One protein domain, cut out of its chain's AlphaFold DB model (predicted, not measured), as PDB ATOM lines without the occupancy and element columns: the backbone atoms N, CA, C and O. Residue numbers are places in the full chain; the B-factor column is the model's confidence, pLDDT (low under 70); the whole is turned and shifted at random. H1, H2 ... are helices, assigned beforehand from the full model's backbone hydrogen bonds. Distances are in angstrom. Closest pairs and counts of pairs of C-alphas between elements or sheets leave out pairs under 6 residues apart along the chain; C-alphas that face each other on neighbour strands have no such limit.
ATOM      1  N   ARG A  19       4.025 -21.130 -30.221       53.00
ATOM      2  CA  ARG A  19       3.903 -22.409 -29.515       53.00
ATOM      3  C   ARG A  19       2.945 -23.313 -30.289       53.00
ATOM      4  O   ARG A  19       1.755 -23.021 -30.387       53.00
ATOM      5  N   LYS A  20       3.446 -24.442 -30.808       53.34
ATOM      6  CA  LYS A  20       2.592 -25.483 -31.395       53.34
ATOM      7  C   LYS A  20       1.653 -26.000 -30.302       53.34
ATOM      8  O   LYS A  20       2.094 -26.670 -29.369       53.34
ATOM      9  N   LEU A  21       0.376 -25.638 -30.406       55.00
ATOM     10  CA  LEU A  21      -0.678 -26.067 -29.487       55.00
ATOM     11  C   LEU A  21      -0.758 -27.596 -29.447       55.00
ATOM     12  O   LEU A  21      -0.468 -28.271 -30.441       55.00
ATOM     13  N   CYS A  22      -1.158 -28.152 -28.303       58.47
ATOM     14  CA  CYS A  22      -1.242 -29.598 -28.167       58.47
ATOM     15  C   CYS A  22      -2.414 -30.118 -29.009       58.47
ATOM     16  O   CYS A  22      -3.564 -29.997 -28.613       58.47
ATOM     17  N   VAL A  23      -2.121 -30.699 -30.178       57.62
ATOM     18  CA  VAL A  23      -3.102 -31.026 -31.240       57.62
ATOM     19  C   VAL A  23      -4.300 -31.859 -30.748       57.62
ATOM     20  O   VAL A  23      -5.367 -31.820 -31.354       57.62
ATOM     21  N   ARG A  24      -4.142 -32.587 -29.635       59.91
ATOM     22  CA  ARG A  24      -5.163 -33.450 -29.020       59.91
ATOM     23  C   ARG A  24      -6.054 -32.759 -27.968       59.91
ATOM     24  O   ARG A  24      -7.036 -33.359 -27.551       59.91
ATOM     25  N   PHE A  25      -5.729 -31.536 -27.543       56.03
ATOM     26  CA  PHE A  25      -6.450 -30.779 -26.512       56.03
ATOM     27  C   PHE A  25      -6.683 -29.336 -26.994       56.03
ATOM     28  O   PHE A  25      -5.759 -28.534 -26.975       56.03
ATOM     29  N   ASN A  26      -7.909 -29.063 -27.468       51.94
ATOM     30  CA  ASN A  26      -8.489 -27.810 -27.995       51.94
ATOM     31  C   ASN A  26      -7.566 -26.623 -28.343       51.94
ATOM     32  O   ASN A  26      -6.878 -26.048 -27.502       51.94
ATOM     33  N   LYS A  27      -7.720 -26.131 -29.584       53.19
ATOM     34  CA  LYS A  27      -7.032 -24.940 -30.121       53.19
ATOM     35  C   LYS A  27      -7.222 -23.669 -29.280       53.19
ATOM     36  O   LYS A  27      -6.392 -22.772 -29.353       53.19
ATOM     37  N   ASP A  28      -8.290 -23.605 -28.492       52.88
ATOM     38  CA  ASP A  28      -8.676 -22.433 -27.705       52.88
ATOM     39  C   ASP A  28      -7.914 -22.317 -26.373       52.88
ATOM     40  O   ASP A  28      -8.013 -21.293 -25.696       52.88
ATOM     41  N   TYR A  29      -7.127 -23.333 -25.983       53.97
ATOM     42  CA  TYR A  29      -6.314 -23.290 -24.764       53.97
ATOM     43  C   TYR A  29      -5.027 -22.476 -24.973       53.97
ATOM     44  O   TYR A  29      -3.908 -22.996 -25.028       53.97
ATOM     45  N   ILE A  30      -5.199 -21.158 -25.103       53.50
ATOM     46  CA  ILE A  30      -4.106 -20.188 -25.121       53.50
ATOM     47  C   ILE A  30      -3.472 -20.163 -23.725       53.50
ATOM     48  O   ILE A  30      -3.909 -19.425 -22.843       53.50
ATOM     49  N   HIS A  31      -2.415 -20.955 -23.533       55.47
ATOM     50  CA  HIS A  31      -1.494 -20.766 -22.416       55.47
ATOM     51  C   HIS A  31      -0.895 -19.356 -22.508       55.47
ATOM     52  O   HIS A  31       0.011 -19.097 -23.304       55.47
ATOM     53  N   THR A  32      -1.386 -18.447 -21.666       56.88
ATOM     54  CA  THR A  32      -0.618 -17.273 -21.252       56.88
ATOM     55  C   THR A  32       0.725 -17.743 -20.703       56.88
ATOM     56  O   THR A  32       0.779 -18.779 -20.041       56.88
ATOM     57  N   ARG A  33       1.811 -17.002 -20.968       64.06
ATOM     58  CA  ARG A  33       3.119 -17.294 -20.361       64.06
ATOM     59  C   ARG A  33       2.989 -17.099 -18.855       64.06
ATOM     60  O   ARG A  33       2.960 -15.961 -18.389       64.06
ATOM     61  N   ASP A  34       2.843 -18.194 -18.121       72.19
ATOM     62  CA  ASP A  34       2.687 -18.142 -16.674       72.19
ATOM     63  C   ASP A  34       4.007 -17.683 -16.043       72.19
ATOM     64  O   ASP A  34       5.091 -17.941 -16.566       72.19
ATOM     65  N   PHE A  35       3.930 -17.014 -14.892       79.94
ATOM     66  CA  PHE A  35       5.105 -16.512 -14.164       79.94
ATOM     67  C   PHE A  35       6.173 -17.604 -13.933       79.94
ATOM     68  O   PHE A  35       7.371 -17.335 -13.996       79.94
ATOM     69  N   LYS A  36       5.731 -18.859 -13.777       82.50
ATOM     70  CA  LYS A  36       6.567 -20.065 -13.676       82.50
ATOM     71  C   LYS A  36       7.504 -20.267 -14.877       82.50
ATOM     72  O   LYS A  36       8.660 -20.619 -14.664       82.50
ATOM     73  N   ASP A  37       7.055 -19.994 -16.109       88.00
ATOM     74  CA  ASP A  37       7.892 -20.080 -17.319       88.00
ATOM     75  C   ASP A  37       9.070 -19.089 -17.220       88.00
ATOM     76  O   ASP A  37      10.212 -19.415 -17.548       88.00
ATOM     77  N   ALA A  38       8.806 -17.873 -16.724       88.00
ATOM     78  CA  ALA A  38       9.811 -16.821 -16.582       88.00
ATOM     79  C   ALA A  38      10.815 -17.109 -15.451       88.00
ATOM     80  O   ALA A  38      12.016 -16.922 -15.648       88.00
ATOM     81  N   VAL A  39      10.358 -17.615 -14.299       88.38
ATOM     82  CA  VAL A  39      11.258 -18.021 -13.202       88.38
ATOM     83  C   VAL A  39      12.116 -19.225 -13.616       88.38
ATOM     84  O   VAL A  39      13.321 -19.220 -13.369       88.38
ATOM     85  N   ALA A  40      11.554 -20.204 -14.334       91.38
ATOM     86  CA  ALA A  40      12.316 -21.324 -14.892       91.38
ATOM     87  C   ALA A  40      13.398 -20.865 -15.886       91.38
ATOM     88  O   ALA A  40      14.520 -21.369 -15.843       91.38
ATOM     89  N   TYR A  41      13.102 -19.876 -16.740       93.75
ATOM     90  CA  TYR A  41      14.113 -19.243 -17.593       93.75
ATOM     91  C   TYR A  41      15.233 -18.586 -16.770       93.75
ATOM     92  O   TYR A  41      16.407 -18.826 -17.053       93.75
ATOM     93  N   LEU A  42      14.893 -17.789 -15.749       91.81
ATOM     94  CA  LEU A  42      15.881 -17.092 -14.914       91.81
ATOM     95  C   LEU A  42      16.767 -18.067 -14.124       91.81
ATOM     96  O   LEU A  42      17.985 -17.908 -14.132       91.81
ATOM     97  N   GLN A  43      16.194 -19.110 -13.515       91.25
ATOM     98  CA  GLN A  43      16.968 -20.109 -12.769       91.25
ATOM     99  C   GLN A  43      17.887 -20.927 -13.693       91.25
ATOM    100  O   GLN A  43      19.044 -21.164 -13.352       91.25
ATOM    101  N   LEU A  44      17.428 -21.295 -14.899       94.44
ATOM    102  CA  LEU A  44      18.297 -21.909 -15.913       94.44
ATOM    103  C   LEU A  44      19.447 -20.971 -16.314       94.44
ATOM    104  O   LEU A  44      20.587 -21.420 -16.402       94.44
ATOM    105  N   ARG A  45      19.174 -19.678 -16.543       94.62
ATOM    106  CA  ARG A  45      20.212 -18.686 -16.885       94.62
ATOM    107  C   ARG A  45      21.241 -18.503 -15.769       94.62
ATOM    108  O   ARG A  45      22.424 -18.458 -16.087       94.62
ATOM    109  N   GLY A  46      20.810 -18.424 -14.508       88.81
ATOM    110  CA  GLY A  46      21.704 -18.336 -13.347       88.81
ATOM    111  C   GLY A  46      22.635 -19.546 -13.237       88.81
ATOM    112  O   GLY A  46      23.825 -19.392 -12.990       88.81
ATOM    113  N   ASN A  47      22.132 -20.738 -13.567       91.75
ATOM    114  CA  ASN A  47      22.912 -21.978 -13.630       91.75
ATOM    115  C   ASN A  47      23.717 -22.143 -14.943       91.75
ATOM    116  O   ASN A  47      23.971 -23.265 -15.386       91.75
ATOM    117  N   GLY A  48      24.080 -21.043 -15.613       94.31
ATOM    118  CA  GLY A  48      24.933 -21.045 -16.809       94.31
ATOM    119  C   GLY A  48      24.283 -21.565 -18.100       94.31
ATOM    120  O   GLY A  48      24.979 -21.765 -19.095       94.31
ATOM    121  N   CYS A  49      22.964 -21.788 -18.144       96.12
ATOM    122  CA  CYS A  49      22.319 -22.304 -19.353       96.12
ATOM    123  C   CYS A  49      22.324 -21.263 -20.497       96.12
ATOM    124  O   CYS A  49      21.888 -20.122 -20.291       96.12
ATOM    125  N   PRO A  50      22.733 -21.627 -21.731       96.75
ATOM    126  CA  PRO A  50      22.675 -20.757 -22.898       96.75
ATOM    127  C   PRO A  50      21.272 -20.197 -23.138       96.75
ATOM    128  O   PRO A  50      20.285 -20.934 -23.186       96.75
ATOM    129  N   ARG A  51      21.180 -18.883 -23.380       94.19
ATOM    130  CA  ARG A  51      19.906 -18.159 -23.549       94.19
ATOM    131  C   ARG A  51      18.939 -18.812 -24.545       94.19
ATOM    132  O   ARG A  51      17.737 -18.805 -24.301       94.19
ATOM    133  N   LYS A  52      19.443 -19.402 -25.637       95.25
ATOM    134  CA  LYS A  52      18.614 -20.123 -26.622       95.25
ATOM    135  C   LYS A  52      17.975 -21.385 -26.032       95.25
ATOM    136  O   LYS A  52      16.776 -21.577 -26.201       95.25
ATOM    137  N   GLU A  53      18.738 -22.214 -25.318       96.00
ATOM    138  CA  GLU A  53      18.222 -23.433 -24.678       96.00
ATOM    139  C   GLU A  53      17.250 -23.106 -23.539       96.00
ATOM    140  O   GLU A  53      16.167 -23.688 -23.477       96.00
ATOM    141  N   ALA A  54      17.580 -22.118 -22.701       94.75
ATOM    142  CA  ALA A  54      16.712 -21.670 -21.614       94.75
ATOM    143  C   ALA A  54      15.360 -21.130 -22.127       94.75
ATOM    144  O   ALA A  54      14.315 -21.503 -21.594       94.75
ATOM    145  N   ILE A  55      15.350 -20.308 -23.190       92.69
ATOM    146  CA  ILE A  55      14.104 -19.815 -23.812       92.69
ATOM    147  C   ILE A  55      13.312 -20.964 -24.445       92.69
ATOM    148  O   ILE A  55      12.105 -21.048 -24.237       92.69
ATOM    149  N   LEU A  56      13.963 -21.863 -25.192       93.00
ATOM    150  CA  LEU A  56      13.285 -22.995 -25.836       93.00
ATOM    151  C   LEU A  56      12.659 -23.960 -24.820       93.00
ATOM    152  O   LEU A  56      11.599 -24.518 -25.096       93.00
ATOM    153  N   PHE A  57      13.274 -24.138 -23.648       93.69
ATOM    154  CA  PHE A  57      12.702 -24.932 -22.563       93.69
ATOM    155  C   PHE A  57      11.554 -24.198 -21.854       93.69
ATOM    156  O   PHE A  57      10.472 -24.763 -21.722       93.69
ATOM    157  N   ALA A  58      11.735 -22.932 -21.468       90.25
ATOM    158  CA  ALA A  58      10.683 -22.134 -20.830       90.25
ATOM    159  C   ALA A  58       9.461 -21.887 -21.741       90.25
ATOM    160  O   ALA A  58       8.343 -21.727 -21.263       90.25
ATOM    161  N   ALA A  59       9.644 -21.890 -23.065       86.88
ATOM    162  CA  ALA A  59       8.558 -21.793 -24.040       86.88
ATOM    163  C   ALA A  59       7.855 -23.135 -24.340       86.88
ATOM    164  O   ALA A  59       6.908 -23.169 -25.133       86.88
ATOM    165  N   LYS A  60       8.305 -24.250 -23.751       86.50
ATOM    166  CA  LYS A  60       7.832 -25.598 -24.081       86.50
ATOM    167  C   LYS A  60       6.528 -25.940 -23.353       86.50
ATOM    168  O   LYS A  60       6.524 -26.291 -22.175       86.50
ATOM    169  N   ASN A  61       5.424 -25.973 -24.097       80.06
ATOM    170  CA  ASN A  61       4.183 -26.581 -23.615       80.06
ATOM    171  C   ASN A  61       4.368 -28.104 -23.455       80.06
ATOM    172  O   ASN A  61       4.447 -28.834 -24.445       80.06
ATOM    173  N   ASN A  62       4.404 -28.595 -22.215       80.00
ATOM    174  CA  ASN A  62       4.240 -30.016 -21.910       80.00
ATOM    175  C   ASN A  62       2.738 -30.311 -21.728       80.00
ATOM    176  O   ASN A  62       2.093 -29.638 -20.933       80.00
ATOM    177  N   CYS A  63       2.178 -31.301 -22.436       77.38
ATOM    178  CA  CYS A  63       0.784 -31.744 -22.216       77.38
ATOM    179  C   CYS A  63       0.674 -32.996 -21.325       77.38
ATOM    180  O   CYS A  63      -0.393 -33.288 -20.792       77.38
ATOM    181  N   ARG A  64       1.768 -33.754 -21.200       82.62
ATOM    182  CA  ARG A  64       1.924 -34.920 -20.323       82.62
ATOM    183  C   ARG A  64       3.340 -34.846 -19.751       82.62
ATOM    184  O   ARG A  64       4.284 -34.693 -20.530       82.62
ATOM    185  N   VAL A  65       3.490 -34.919 -18.434       85.44
ATOM    186  CA  VAL A  65       4.790 -34.902 -17.752       85.44
ATOM    187  C   VAL A  65       4.959 -36.185 -16.955       85.44
ATOM    188  O   VAL A  65       4.038 -36.645 -16.292       85.44
ATOM    189  N   ASP A  66       6.145 -36.762 -17.076       85.31
ATOM    190  CA  ASP A  66       6.638 -37.895 -16.302       85.31
ATOM    191  C   ASP A  66       6.992 -37.413 -14.887       85.31
ATOM    192  O   ASP A  66       7.945 -36.646 -14.719       85.31
ATOM    193  N   THR A  67       6.211 -37.826 -13.885       84.00
ATOM    194  CA  THR A  67       6.385 -37.361 -12.498       84.00
ATOM    195  C   THR A  67       7.486 -38.107 -11.751       84.00
ATOM    196  O   THR A  67       7.824 -37.716 -10.639       84.00
ATOM    197  N   THR A  68       8.079 -39.154 -12.339       84.94
ATOM    198  CA  THR A  68       9.205 -39.880 -11.723       84.94
ATOM    199  C   THR A  68      10.504 -39.070 -11.750       84.94
ATOM    200  O   THR A  68      11.462 -39.378 -11.039       84.94
ATOM    201  N   LYS A  69      10.545 -37.994 -12.546       89.00
ATOM    202  CA  LYS A  69      11.684 -37.082 -12.629       89.00
ATOM    203  C   LYS A  69      11.852 -36.272 -11.352       89.00
ATOM    204  O   LYS A  69      10.929 -35.610 -10.892       89.00
ATOM    205  N   ILE A  70      13.087 -36.240 -10.863       91.94
ATOM    206  CA  ILE A  70      13.516 -35.390  -9.743       91.94
ATOM    207  C   ILE A  70      14.096 -34.058 -10.257       91.94
ATOM    208  O   ILE A  70      14.012 -33.040  -9.573       91.94
ATOM    209  N   ILE A  71      14.659 -34.039 -11.473       94.00
ATOM    210  CA  ILE A  71      15.283 -32.862 -12.097       94.00
ATOM    211  C   ILE A  71      14.936 -32.832 -13.596       94.00
ATOM    212  O   ILE A  71      15.007 -33.866 -14.268       94.00
ATOM    213  N   ASP A  72      14.588 -31.660 -14.128       94.31
ATOM    214  CA  ASP A  72      14.329 -31.424 -15.557       94.31
ATOM    215  C   ASP A  72      15.111 -30.198 -16.071       94.31
ATOM    216  O   ASP A  72      15.820 -29.513 -15.326       94.31
ATOM    217  N   GLY A  73      15.027 -29.947 -17.376       94.19
ATOM    218  CA  GLY A  73      15.691 -28.829 -18.050       94.19
ATOM    219  C   GLY A  73      16.118 -29.183 -19.480       94.19
ATOM    220  O   GLY A  73      15.830 -30.285 -19.967       94.19
ATOM    221  N   PRO A  74      16.826 -28.274 -20.173       95.44
ATOM    222  CA  PRO A  74      17.530 -28.588 -21.414       95.44
ATOM    223  C   PRO A  74      18.470 -29.787 -21.242       95.44
ATOM    224  O   PRO A  74      18.931 -30.074 -20.137       95.44
ATOM    225  N   ARG A  75      18.775 -30.503 -22.334       93.50
ATOM    226  CA  ARG A  75      19.480 -31.803 -22.280       93.50
ATOM    227  C   ARG A  75      20.795 -31.747 -21.495       93.50
ATOM    228  O   ARG A  75      21.100 -32.708 -20.796       93.50
ATOM    229  N   ASN A  76      21.518 -30.635 -21.610       94.94
ATOM    230  CA  ASN A  76      22.835 -30.426 -21.012       94.94
ATOM    231  C   ASN A  76      22.776 -29.595 -19.710       94.94
ATOM    232  O   ASN A  76      23.785 -29.465 -19.030       94.94
ATOM    233  N   TYR A  77      21.603 -29.052 -19.359       95.25
ATOM    234  CA  TYR A  77      21.396 -28.084 -18.271       95.25
ATOM    235  C   TYR A  77      20.180 -28.470 -17.413       95.25
ATOM    236  O   TYR A  77      19.293 -27.662 -17.135       95.25
ATOM    237  N   ARG A  78      20.100 -29.747 -17.021       94.69
ATOM    238  CA  ARG A  78      19.059 -30.240 -16.109       94.69
ATOM    239  C   ARG A  78      19.371 -29.808 -14.683       94.69
ATOM    240  O   ARG A  78      20.060 -30.517 -13.958       94.69
ATOM    241  N   THR A  79      18.865 -28.641 -14.304       93.06
ATOM    242  CA  THR A  79      19.079 -28.049 -12.974       93.06
ATOM    243  C   THR A  79      17.787 -27.610 -12.287       93.06
ATOM    244  O   THR A  79      17.836 -27.147 -11.153       93.06
ATOM    245  N   LEU A  80      16.630 -27.708 -12.954       92.94
ATOM    246  CA  LEU A  80      15.344 -27.368 -12.347       92.94
ATOM    247  C   LEU A  80      14.855 -28.567 -11.539       92.94
ATOM    248  O   LEU A  80      14.462 -29.585 -12.112       92.94
ATOM    249  N   GLN A  81      14.882 -28.462 -10.210       92.69
ATOM    250  CA  GLN A  81      14.323 -29.497  -9.346       92.69
ATOM    251  C   GLN A  81      12.808 -29.581  -9.569       92.69
ATOM    252  O   GLN A  81      12.095 -28.581  -9.488       92.69
ATOM    253  N   VAL A  82      12.311 -30.775  -9.869       90.50
ATOM    254  CA  VAL A  82      10.895 -31.033 -10.140       90.50
ATOM    255  C   VAL A  82      10.136 -31.076  -8.820       90.50
ATOM    256  O   VAL A  82      10.511 -31.815  -7.907       90.50
ATOM    257  N   GLN A  83       9.052 -30.306  -8.709       86.94
ATOM    258  CA  GLN A  83       8.175 -30.407  -7.553       86.94
ATOM    259  C   GLN A  83       7.347 -31.690  -7.652       86.94
ATOM    260  O   GLN A  83       6.597 -31.891  -8.608       86.94
ATOM    261  N   GLN A  84       7.490 -32.552  -6.648       84.06
ATOM    262  CA  GLN A  84       6.717 -33.782  -6.539       84.06
ATOM    263  C   GLN A  84       5.249 -33.450  -6.254       84.06
ATOM    264  O   GLN A  84       4.937 -32.730  -5.305       84.06
ATOM    265  N   VAL A  85       4.359 -33.963  -7.104       79.06
ATOM    266  CA  VAL A  85       2.910 -33.733  -7.042       79.06
ATOM    267  C   VAL A  85       2.243 -34.959  -6.401       79.06
ATOM    268  O   VAL A  85       2.664 -36.080  -6.696       79.06
ATOM    269  N   PRO A  86       1.221 -34.801  -5.534       73.31
ATOM    270  CA  PRO A  86       0.549 -35.923  -4.885       73.31
ATOM    271  C   PRO A  86       0.047 -36.988  -5.852       73.31
ATOM    272  O   PRO A  86      -0.530 -36.682  -6.895       73.31
ATOM    273  N   THR A  87       0.170 -38.248  -5.439       69.50
ATOM    274  CA  THR A  87      -0.225 -39.429  -6.220       69.50
ATOM    275  C   THR A  87      -1.676 -39.393  -6.704       69.50
ATOM    276  O   THR A  87      -1.960 -39.920  -7.774       69.50
ATOM    277  N   TYR A  88      -2.589 -38.722  -5.992       66.69
ATOM    278  CA  TYR A  88      -3.989 -38.571  -6.413       66.69
ATOM    279  C   TYR A  88      -4.193 -37.649  -7.633       66.69
ATOM    280  O   TYR A  88      -5.243 -37.713  -8.268       66.69
ATOM    281  N   MET A  89      -3.216 -36.802  -7.981       67.62
ATOM    282  CA  MET A  89      -3.239 -35.967  -9.195       67.62
ATOM    283  C   MET A  89      -2.550 -36.644 -10.392       67.62
ATOM    284  O   MET A  89      -2.513 -36.080 -11.488       67.62
ATOM    285  N   VAL A  90      -1.972 -37.829 -10.184       77.38
ATOM    286  CA  VAL A  90      -1.091 -38.512 -11.131       77.38
ATOM    287  C   VAL A  90      -1.785 -39.759 -11.672       77.38
ATOM    288  O   VAL A  90      -2.209 -40.638 -10.929       77.38
ATOM    289  N   SER A  91      -1.879 -39.862 -12.996       78.12
ATOM    290  CA  SER A  91      -2.502 -40.988 -13.692       78.12
ATOM    291  C   SER A  91      -1.417 -41.815 -14.381       78.12
ATOM    292  O   SER A  91      -0.699 -41.305 -15.240       78.12
ATOM    293  N   GLU A  92      -1.264 -43.083 -13.984       82.06
ATOM    294  CA  GLU A  92      -0.255 -44.018 -14.528       82.06
ATOM    295  C   GLU A  92       1.213 -43.546 -14.372       82.06
ATOM    296  O   GLU A  92       2.072 -43.926 -15.164       82.06
ATOM    297  N   GLY A  93       1.516 -42.683 -13.393       75.19
ATOM    298  CA  GLY A  93       2.834 -42.033 -13.260       75.19
ATOM    299  C   GLY A  93       3.003 -40.748 -14.088       75.19
ATOM    300  O   GLY A  93       4.121 -40.256 -14.248       75.19
ATOM    301  N   TRP A  94       1.906 -40.197 -14.621       81.06
ATOM    302  CA  TRP A  94       1.912 -38.986 -15.438       81.06
ATOM    303  C   TRP A  94       0.987 -37.891 -14.907       81.06
ATOM    304  O   TRP A  94      -0.164 -38.137 -14.543       81.06
ATOM    305  N   LEU A  95       1.475 -36.654 -14.966       81.56
ATOM    306  CA  LEU A  95       0.701 -35.434 -14.765       81.56
ATOM    307  C   LEU A  95       0.227 -34.897 -16.123       81.56
ATOM    308  O   LEU A  95       0.997 -34.862 -17.087       81.56
ATOM    309  N   TYR A  96      -1.024 -34.445 -16.207       77.81
ATOM    310  CA  TYR A  96      -1.563 -33.765 -17.389       77.81
ATOM    311  C   TYR A  96      -1.585 -32.250 -17.154       77.81
ATOM    312  O   TYR A  96      -2.428 -31.745 -16.419       77.81
ATOM    313  N   GLY A  97      -0.642 -31.532 -17.768       74.38
ATOM    314  CA  GLY A  97      -0.458 -30.088 -17.595       74.38
ATOM    315  C   GLY A  97       1.014 -29.672 -17.652       74.38
ATOM    316  O   GLY A  97       1.881 -30.470 -18.018       74.38
ATOM    317  N   GLN A  98       1.298 -28.420 -17.276       77.06
ATOM    318  CA  GLN A  98       2.672 -27.970 -17.039       77.06
ATOM    319  C   GLN A  98       3.245 -28.610 -15.766       77.06
ATOM    320  O   GLN A  98       2.507 -28.978 -14.854       77.06
ATOM    321  N   GLN A  99       4.573 -28.728 -15.717       84.00
ATOM    322  CA  GLN A  99       5.288 -29.195 -14.534       84.00
ATOM    323  C   GLN A  99       5.597 -28.020 -13.611       84.00
ATOM    324  O   GLN A  99       6.100 -26.996 -14.075       84.00
ATOM    325  N   ASP A 100       5.376 -28.211 -12.314       85.81
ATOM    326  CA  ASP A 100       5.855 -27.289 -11.289       85.81
ATOM    327  C   ASP A 100       7.275 -27.664 -10.853       85.81
ATOM    328  O   ASP A 100       7.636 -28.843 -10.767       85.81
ATOM    329  N   TYR A 101       8.086 -26.643 -10.582       88.31
ATOM    330  CA  TYR A 101       9.483 -26.766 -10.173       88.31
ATOM    331  C   TYR A 101       9.691 -26.118  -8.805       88.31
ATOM    332  O   TYR A 101       8.998 -25.168  -8.434       88.31
ATOM    333  N   PHE A 102      10.667 -26.620  -8.054       86.81
ATOM    334  CA  PHE A 102      11.078 -26.032  -6.788       86.81
ATOM    335  C   PHE A 102      12.092 -24.906  -7.036       86.81
ATOM    336  O   PHE A 102      13.299 -25.121  -7.123       86.81
ATOM    337  N   PHE A 103      11.583 -23.680  -7.120       84.88
ATOM    338  CA  PHE A 103      12.368 -22.454  -7.298       84.88
ATOM    339  C   PHE A 103      12.979 -21.916  -5.978       84.88
ATOM    340  O   PHE A 103      13.272 -20.726  -5.853       84.88
ATOM    341  N   GLY A 104      13.137 -22.774  -4.964       80.44
ATOM    342  CA  GLY A 104      13.552 -22.386  -3.614       80.44
ATOM    343  C   GLY A 104      12.469 -21.649  -2.812       80.44
ATOM    344  O   GLY A 104      11.343 -21.444  -3.259       80.44
ATOM    345  N   SER A 105      12.831 -21.193  -1.610       75.75
ATOM    346  CA  SER A 105      11.971 -20.390  -0.718       75.75
ATOM    347  C   SER A 105      11.691 -18.962  -1.223       75.75
ATOM    348  O   SER A 105      10.978 -18.204  -0.562       75.75
ATOM    349  N   CYS A 106      12.269 -18.608  -2.373       69.44
ATOM    350  CA  CYS A 106      12.192 -17.301  -3.016       69.44
ATOM    351  C   CYS A 106      11.004 -17.142  -3.977       69.44
ATOM    352  O   CYS A 106      10.542 -16.025  -4.193       69.44
ATOM    353  N   PHE A 107      10.491 -18.248  -4.522       72.25
ATOM    354  CA  PHE A 107       9.213 -18.275  -5.231       72.25
ATOM    355  C   PHE A 107       8.425 -19.481  -4.703       72.25
ATOM    356  O   PHE A 107       8.547 -20.583  -5.249       72.25
ATOM    357  N   PRO A 108       7.662 -19.312  -3.606       63.78
ATOM    358  CA  PRO A 108       6.840 -20.375  -3.061       63.78
ATOM    359  C   PRO A 108       5.855 -20.814  -4.143       63.78
ATOM    360  O   PRO A 108       5.126 -20.006  -4.723       63.78
ATOM    361  N   SER A 109       5.869 -22.105  -4.459       63.50
ATOM    362  CA  SER A 109       4.942 -22.657  -5.439       63.50
ATOM    363  C   SER A 109       3.508 -22.546  -4.922       63.50
ATOM    364  O   SER A 109       3.255 -22.771  -3.734       63.50
TER     365      SER A 109
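What this domain is: This is residues 19 to 109 of the 809 residues of an uncharacterized protein of Tetrahymena thermophila (strain SB210) (UniProt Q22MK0). This domain has little regular structure: a short helical hairpin, H1 and H2, at one side of a large body of loops, residues 59 to 109, in which two short antiparallel pairings tie residues 65 to 66 to 94 to 95 and 71 to 72 to 80 to 81. The printed part has 91 residues, with H1 then H2 and no named strand; the class is all helix, with only 20 residues in named elements. It is compact, with a radius of gyration of the C-alphas of 13.3 A, and rounded, spanning 34 by 28 by 24 A.

Where its parts are: After residues 19 to 34, H1 is residues 35 to 46, 16.7 A long, from C-alpha 35 at (5.105, -16.512, -14.164). H2 is residues 51 to 58, 10.4 A long, ending at C-alpha 58 at (10.683, -22.134, -20.830).

How they stand to each other: H1 and H2, a hairpin with a tight link, touch; their closest C-alphas, of Asp 37 and Ala 58, are 4.9 A apart. They run opposite ways at a shallow tilt of 33 degrees, only just short of steep. In H1 and H2 every O i to N i+4 pair is within hydrogen-bond range.

The domain as a whole: The farthest C-alphas, of Pro 50 and Tyr 88, are 36.1 A apart. The printed part has no cut. The model's pLDDT is under 70 at residues 19 to 33, 87 to 89, 106 and 108 to 109.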